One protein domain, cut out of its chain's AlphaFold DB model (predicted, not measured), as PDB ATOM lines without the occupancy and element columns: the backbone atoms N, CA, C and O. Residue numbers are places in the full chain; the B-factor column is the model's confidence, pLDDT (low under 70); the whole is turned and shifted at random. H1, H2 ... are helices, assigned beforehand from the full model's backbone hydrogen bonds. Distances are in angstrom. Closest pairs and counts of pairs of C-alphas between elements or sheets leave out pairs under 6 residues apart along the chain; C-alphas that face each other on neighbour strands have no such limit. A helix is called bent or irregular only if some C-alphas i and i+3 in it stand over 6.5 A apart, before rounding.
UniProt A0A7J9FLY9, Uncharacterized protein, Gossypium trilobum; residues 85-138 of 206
ATOM      1  N   ASN A  85      44.124 126.515  54.477       56.34
ATOM      2  CA  ASN A  85      45.302 127.370  54.361       56.34
ATOM      3  C   ASN A  85      46.611 126.568  54.333       56.34
ATOM      4  O   ASN A  85      47.583 127.006  53.721       56.34
ATOM      5  N   LYS A  86      46.646 125.373  54.933       54.28
ATOM      6  CA  LYS A  86      47.837 124.517  54.967       54.28
ATOM      7  C   LYS A  86      48.093 123.857  53.612       54.28
ATOM      8  O   LYS A  86      49.235 123.847  53.154       54.28
ATOM      9  N   TYR A  87      47.051 123.378  52.930       56.34
ATOM     10  CA  TYR A  87      47.207 122.807  51.584       56.34
ATOM     11  C   TYR A  87      47.427 123.878  50.511       56.34
ATOM     12  O   TYR A  87      48.145 123.618  49.549       56.34
ATOM     13  N   MET A  88      46.891 125.091  50.693       53.28
ATOM     14  CA  MET A  88      47.184 126.221  49.801       53.28
ATOM     15  C   MET A  88      48.657 126.643  49.882       53.28
ATOM     16  O   MET A  88      49.274 126.870  48.848       53.28
ATOM     17  N   ILE A  89      49.262 126.675  51.076       58.66
ATOM     18  CA  ILE A  89      50.700 126.972  51.237       58.66
ATOM     19  C   ILE A  89      51.573 125.847  50.652       58.66
ATOM     20  O   ILE A  89      52.636 126.114  50.094       58.66
ATOM     21  N   GLN A  90      51.124 124.591  50.725       57.00
ATOM     22  CA  GLN A  90      51.841 123.449  50.151       57.00
ATOM     23  C   GLN A  90      51.796 123.440  48.611       57.00
ATOM     24  O   GLN A  90      52.798 123.122  47.976       57.00
ATOM     25  N   LEU A  91      50.679 123.865  48.009       56.28
ATOM     26  CA  LEU A  91      50.500 123.947  46.554       56.28
ATOM     27  C   LEU A  91      51.472 124.933  45.879       56.28
ATOM     28  O   LEU A  91      51.879 124.709  44.744       56.28
ATOM     29  N   TRP A  92      51.872 126.001  46.578       54.22
ATOM     30  CA  TRP A  92      52.818 127.005  46.068       54.22
ATOM     31  C   TRP A  92      54.288 126.555  46.090       54.22
ATOM     32  O   TRP A  92      55.108 127.149  45.393       54.22
ATOM     33  N   ASN A  93      54.621 125.508  46.851       62.19
ATOM     34  CA  ASN A  93      55.977 124.952  46.931       62.19
ATOM     35  C   ASN A  93      56.183 123.714  46.039       62.19
ATOM     36  O   ASN A  93      57.306 123.222  45.927       62.19
ATOM     37  N   GLU A  94      55.129 123.208  45.396       59.31
ATOM     38  CA  GLU A  94      55.199 122.064  44.485       59.31
ATOM     39  C   GLU A  94      55.575 122.523  43.072       59.31
ATOM     40  O   GLU A  94      54.985 123.442  42.499       59.31
ATOM     41  N   THR A  95      56.579 121.875  42.480       67.69
ATOM     42  CA  THR A  95      56.988 122.203  41.111       67.69
ATOM     43  C   THR A  95      55.845 121.912  40.125       67.69
ATOM     44  O   THR A  95      55.178 120.882  40.252       67.69
ATOM     45  N   PRO A  96      55.635 122.746  39.083       62.91
ATOM     46  CA  PRO A  96      54.554 122.563  38.106       62.91
ATOM     47  C   PRO A  96      54.522 121.162  37.476       62.91
ATOM     48  O   PRO A  96      53.477 120.683  37.044       62.91
ATOM     49  N   MET A  97      55.677 120.494  37.440       64.12
ATOM     50  CA  MET A  97      55.865 119.167  36.867       64.12
ATOM     51  C   MET A  97      55.232 118.042  37.700       64.12
ATOM     52  O   MET A  97      54.814 117.036  37.129       64.12
ATOM     53  N   GLU A  98      55.111 118.213  39.019       66.00
ATOM     54  CA  GLU A  98      54.463 117.236  39.905       66.00
ATOM     55  C   GLU A  98      52.932 117.393  39.893       66.00
ATOM     56  O   GLU A  98      52.201 116.400  39.868       66.00
ATOM     57  N   ILE A  99      52.430 118.624  39.745       67.75
ATOM     58  CA  ILE A  99      50.992 118.908  39.577       67.75
ATOM     59  C   ILE A  99      50.462 118.290  38.271       67.75
ATOM     60  O   ILE A  99      49.391 117.681  38.257       67.75
ATOM     61  N   VAL A 100      51.248 118.359  37.189       73.19
ATOM     62  CA  VAL A 100      50.910 117.740  35.892       73.19
ATOM     63  C   VAL A 100      50.801 116.214  35.993       73.19
ATOM     64  O   VAL A 100      49.991 115.618  35.286       73.19
ATOM     65  N   LYS A 101      51.579 115.559  36.863       73.44
ATOM     66  CA  LYS A 101      51.483 114.101  37.062       73.44
ATOM     67  C   LYS A 101      50.262 113.705  37.887       73.44
ATOM     68  O   LYS A 101      49.685 112.650  37.635       73.44
ATOM     69  N   ARG A 102      49.893 114.528  38.869       74.94
ATOM     70  CA  ARG A 102      48.785 114.263  39.796       74.94
ATOM     71  C   ARG A 102      47.429 114.424  39.112       74.94
ATOM     72  O   ARG A 102      46.562 113.572  39.274       74.94
ATOM     73  N   GLU A 103      47.280 115.482  38.314       80.50
ATOM     74  CA  GLU A 103      46.044 115.805  37.592       80.50
ATOM     75  C   GLU A 103      46.355 116.354  36.187       80.50
ATOM     76  O   GLU A 103      46.259 117.562  35.937       80.50
ATOM     77  N   PRO A 104      46.718 115.479  35.230       84.38
ATOM     78  CA  PRO A 104      47.172 115.914  33.910       84.38
ATOM     79  C   PRO A 104      46.095 116.712  33.180       84.38
ATOM     80  O   PRO A 104      46.385 117.750  32.596       84.38
ATOM     81  N   TYR A 105      44.836 116.275  33.249       87.69
ATOM     82  CA  TYR A 105      43.733 116.921  32.538       87.69
ATOM     83  C   TYR A 105      43.462 118.347  33.026       87.69
ATOM     84  O   TYR A 105      43.243 119.230  32.200       87.69
ATOM     85  N   LEU A 106      43.531 118.594  34.341       86.25
ATOM     86  CA  LEU A 106      43.357 119.932  34.907       86.25
ATOM     87  C   LEU A 106      44.531 120.840  34.530       86.25
ATOM     88  O   LEU A 106      44.321 121.974  34.097       86.25
ATOM     89  N   ALA A 107      45.761 120.324  34.615       85.06
ATOM     90  CA  ALA A 107      46.949 121.063  34.210       85.06
ATOM     91  C   ALA A 107      46.914 121.423  32.713       85.06
ATOM     92  O   ALA A 107      47.200 122.563  32.346       85.06
ATOM     93  N   PHE A 108      46.494 120.493  31.847       86.44
ATOM     94  CA  PHE A 108      46.310 120.755  30.417       86.44
ATOM     95  C   PHE A 108      45.184 121.752  30.144       86.44
ATOM     96  O   PHE A 108      45.347 122.607  29.275       86.44
ATOM     97  N   ALA A 109      44.070 121.686  30.877       89.00
ATOM     98  CA  ALA A 109      42.979 122.650  30.744       89.00
ATOM     99  C   ALA A 109      43.427 124.067  31.139       89.00
ATOM    100  O   ALA A 109      43.172 125.020  30.400       89.00
ATOM    101  N   LEU A 110      44.159 124.202  32.249       90.56
ATOM    102  CA  LEU A 110      44.712 125.478  32.701       90.56
ATOM    103  C   LEU A 110      45.761 126.016  31.721       90.56
ATOM    104  O   LEU A 110      45.734 127.196  31.374       90.56
ATOM    105  N   LEU A 111      46.645 125.149  31.220       89.25
ATOM    106  CA  LEU A 111      47.635 125.502  30.203       89.25
ATOM    107  C   LEU A 111      46.960 125.956  28.905       89.25
ATOM    108  O   LEU A 111      47.364 126.956  28.320       89.25
ATOM    109  N   PHE A 112      45.915 125.254  28.467       91.31
ATOM    110  CA  PHE A 112      45.151 125.597  27.270       91.31
ATOM    111  C   PHE A 112      44.412 126.929  27.424       91.31
ATOM    112  O   PHE A 112      44.440 127.750  26.508       91.31
ATOM    113  N   LEU A 113      43.790 127.173  28.580       94.81
ATOM    114  CA  LEU A 113      43.138 128.445  28.889       94.81
ATOM    115  C   LEU A 113      44.158 129.590  28.934       94.81
ATOM    116  O   LEU A 113      43.942 130.631  28.317       94.81
ATOM    117  N   CYS A 114      45.302 129.373  29.585       89.88
ATOM    118  CA  CYS A 114      46.409 130.326  29.613       89.88
ATOM    119  C   CYS A 114      46.910 130.627  28.195       89.88
ATOM    120  O   CYS A 114      47.029 131.786  27.806       89.88
ATOM    121  N   PHE A 115      47.104 129.596  27.372       89.62
ATOM    122  CA  PHE A 115      47.512 129.749  25.982       89.62
ATOM    123  C   PHE A 115      46.463 130.492  25.147       89.62
ATOM    124  O   PHE A 115      46.818 131.329  24.324       89.62
ATOM    125  N   ARG A 116      45.168 130.255  25.380       86.81
ATOM    126  CA  ARG A 116      44.071 131.000  24.742       86.81
ATOM    127  C   ARG A 116      44.107 132.483  25.098       86.81
ATOM    128  O   ARG A 116      43.969 133.312  24.199       86.81
ATOM    129  N   VAL A 117      44.317 132.821  26.370       92.12
ATOM    130  CA  VAL A 117      44.464 134.214  26.818       92.12
ATOM    131  C   VAL A 117      45.714 134.835  26.197       92.12
ATOM    132  O   VAL A 117      45.625 135.899  25.590       92.12
ATOM    133  N   LEU A 118      46.849 134.134  26.238       87.50
ATOM    134  CA  LEU A 118      48.097 134.575  25.617       87.50
ATOM    135  C   LEU A 118      47.933 134.821  24.118       87.50
ATOM    136  O   LEU A 118      48.342 135.871  23.646       87.50
ATOM    137  N   LEU A 119      47.290 133.915  23.379       84.38
ATOM    138  CA  LEU A 119      47.011 134.081  21.950       84.38
ATOM    139  C   LEU A 119      46.017 135.207  21.653       84.38
ATOM    140  O   LEU A 119      46.068 135.768  20.565       84.38
ATOM    141  N   SER A 120      45.123 135.534  22.586       80.62
ATOM    142  CA  SER A 120      44.166 136.639  22.432       80.62
ATOM    143  C   SER A 120      44.825 137.994  22.692       80.62
ATOM    144  O   SER A 120      44.521 138.972  22.017       80.62
ATOM    145  N   VAL A 121      45.780 138.034  23.624       81.50
ATOM    146  CA  VAL A 121      46.608 139.209  23.934       81.50
ATOM    147  C   VAL A 121      47.757 139.364  22.927       81.50
ATOM    148  O   VAL A 121      48.213 140.472  22.659       81.50
ATOM    149  N   PHE A 122      48.200 138.267  22.307       78.38
ATOM    150  CA  PHE A 122      49.266 138.240  21.309       78.38
ATOM    151  C   PHE A 122      49.067 139.231  20.155       78.38
ATOM    152  O   PHE A 122      50.007 139.972  19.898       78.38
ATOM    153  N   PRO A 123      47.911 139.331  19.466       78.25
ATOM    154  CA  PRO A 123      47.719 140.329  18.414       78.25
ATOM    155  C   PRO A 123      47.834 141.768  18.936       78.25
ATOM    156  O   PRO A 123      48.380 142.624  18.239       78.25
ATOM    157  N   GLU A 124      47.391 142.039  20.168       77.88
ATOM    158  CA  GLU A 124      47.523 143.362  20.781       77.88
ATOM    159  C   GLU A 124      48.992 143.680  21.094       77.88
ATOM    160  O   GLU A 124      49.505 144.728  20.692       77.88
ATOM    161  N   VAL A 125      49.710 142.747  21.719       80.19
ATOM    162  CA  VAL A 125      51.143 142.888  22.010       80.19
ATOM    163  C   VAL A 125      51.957 142.970  20.722       80.19
ATOM    164  O   VAL A 125      52.847 143.805  20.630       80.19
ATOM    165  N   LEU A 126      51.624 142.182  19.700       76.44
ATOM    166  CA  LEU A 126      52.299 142.182  18.405       76.44
ATOM    167  C   LEU A 126      52.068 143.499  17.654       76.44
ATOM    168  O   LEU A 126      52.971 143.965  16.966       76.44
ATOM    169  N   SER A 127      50.904 144.136  17.810       75.44
ATOM    170  CA  SER A 127      50.633 145.458  17.228       75.44
ATOM    171  C   SER A 127      51.475 146.561  17.884       75.44
ATOM    172  O   SER A 127      52.104 147.363  17.187       75.44
ATOM    173  N   ARG A 128      51.580 146.545  19.219       74.81
ATOM    174  CA  ARG A 128      52.429 147.466  19.991       74.81
ATOM    175  C   ARG A 128      53.906 147.209  19.718       74.81
ATOM    176  O   ARG A 128      54.671 148.144  19.508       74.81
ATOM    177  N   LEU A 129      54.287 145.939  19.638       77.75
ATOM    178  CA  LEU A 129      55.620 145.501  19.261       77.75
ATOM    179  C   LEU A 129      55.935 145.902  17.822       77.75
ATOM    180  O   LEU A 129      57.062 146.284  17.571       77.75
ATOM    181  N   LYS A 130      54.973 145.892  16.892       69.81
ATOM    182  CA  LYS A 130      55.162 146.372  15.515       69.81
ATOM    183  C   LYS A 130      55.423 147.877  15.475       69.81
ATOM    184  O   LYS A 130      56.320 148.311  14.759       69.81
ATOM    185  N   ALA A 131      54.689 148.661  16.262       73.38
ATOM    186  CA  ALA A 131      54.948 150.095  16.410       73.38
ATOM    187  C   ALA A 131      56.336 150.353  17.023       73.38
ATOM    188  O   ALA A 131      57.097 151.182  16.526       73.38
ATOM    189  N   PHE A 132      56.701 149.569  18.039       70.75
ATOM    190  CA  PHE A 132      58.035 149.592  18.625       70.75
ATOM    191  C   PHE A 132      59.104 149.163  17.611       70.75
ATOM    192  O   PHE A 132      60.123 149.825  17.495       70.75
ATOM    193  N   TRP A 133      58.844 148.139  16.796       69.38
ATOM    194  CA  TRP A 133      59.712 147.653  15.722       69.38
ATOM    195  C   TRP A 133      59.954 148.706  14.656       69.38
ATOM    196  O   TRP A 133      61.068 148.793  14.175       69.38
ATOM    197  N   VAL A 134      58.967 149.527  14.293       69.44
ATOM    198  CA  VAL A 134      59.173 150.625  13.332       69.44
ATOM    199  C   VAL A 134      60.096 151.703  13.913       69.44
ATOM    200  O   VAL A 134      60.906 152.268  13.184       69.44
ATOM    201  N   SER A 135      60.046 151.933  15.229       65.44
ATOM    202  CA  SER A 135      60.986 152.817  15.935       65.44
ATOM    203  C   SER A 135      62.348 152.163  16.205       65.44
ATOM    204  O   SER A 135      63.345 152.866  16.373       65.44
ATOM    205  N   TYR A 136      62.391 150.832  16.283       57.09
ATOM    206  CA  TYR A 136      63.574 150.031  16.603       57.09
ATOM    207  C   TYR A 136      64.336 149.605  15.322       57.09
ATOM    208  O   TYR A 136      65.547 149.410  15.345       57.09
ATOM    209  N   ALA A 137      63.654 149.583  14.171       60.59
ATOM    210  CA  ALA A 137      64.166 149.269  12.832       60.59
ATOM    211  C   ALA A 137      65.327 150.148  12.334       60.59
ATOM    212  O   ALA A 137      66.173 149.618  11.619       60.59
ATOM    213  N   PRO A 138      65.434 151.449  12.674       61.12
ATOM    214  CA  PRO A 138      66.572 152.248  12.231       61.12
ATOM    215  C   PRO A 138      67.872 151.902  12.965       61.12
ATOM    216  O   PRO A 138      68.941 152.217  12.458       61.12
TER     217      PRO A 138
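Overview. This is residues 85 to 138 of the 206 residues of an uncharacterized protein of Gossypium trilobum (UniProt A0A7J9FLY9). One long helix, H3, bent partway along into the arms H3a and H3b, makes most of the length of this extended, all-helix domain, and two short helices, H1 and H2, form a small chain of turns at its first end. H2 meets the first turns of H3a at a corner, H1 lies beyond H2 and touches no helix, and nearly the whole of H3 past that corner, residues 109 to 136, sticks out free, as do residues 137 and 138 after it. The printed part has 54 residues, with three named helices in the order H1, H2, H3 and no named strand; the helices hold 47 of the residues. The whole is extended, with a radius of gyration of the C-alphas of 17.8 A, and the C-alphas span 52 by 21 by 18 A along their three main axes.

Arrangement. The longest helix is H3, residues 104 to 136. By its hydrogen bonds it was assigned as one helix, but it is bent: C-alphas 120 and 123 are 6.5 A apart, where about 5 A is found in a regular helix. It has two arms, H3a, residues 104 to 120, and H3b, residues 123 to 136, and residues 121 and 122 belong to neither. The lines of H3a and H3b stand at a steep tilt of 50 degrees. H2, residues 96 to 102, and H3a touch only at the corner by their link, with 4 pairs of C-alphas within 8 A. The closest C-alphas of the two are those of Val 100 and Ala 107, 5.4 A apart. H3a touches H2 with residues 106 to 108 alone. Their lines stand at a steep tilt of 43 degrees, they run opposite ways, and their centres are 14.6 A apart. H1, residues 85 to 91, is apart from H2, from H3a and from H3b, with no C-alpha of the one within 8 A of the other. H2 and H3b are apart as well. In H1, H3a and H3b every O i to N i+4 pair is within hydrogen-bond range, and in H2 2 of 3 pairs are.

Along the chain. H3a runs from Pro 104, with its C-alpha at (47.172, 115.914, 33.910), to Ser 120, 23.9 A from first to last C-alpha. After the bend, H3b runs from Pro 123 to Tyr 136, 18.7 A from first to last C-alpha, and ends with C-alpha 136 at (63.574, 150.031, 16.603). H2 has 7 residues, Pro 96 to Arg 102, and measures 10.2 A from first to last C-alpha. H1 also has 7 residues, Asn 85 to Leu 91, measures 10.0 A, and begins with C-alpha 85 at (45.302, 127.370, 54.361).

Size, cuts and confidence. The outline of the C-alphas is a rod. The two C-alphas farthest apart are those of Lys 86 and Pro 138, 54.3 A, and the first and last printed C-alphas, of Asn 85 and Pro 138, are 53.4 A apart. The printed part has no cut, and it is one domain in a full chain of 206 residues. The link from H1 to H2, 4 residues, is tight, and so is the link from H2 to H3, 1 residue. Residues 85 to 90, which belong to H1, stand free. The mean pLDDT of the printed part is 73.9. It is under 70 in 22 residues, namely residues 85 to 99, residue 130 and residues 133 to 138. By element the mean is 56 in H1, 69 in H2, 88 in H3a and 73 in H3b.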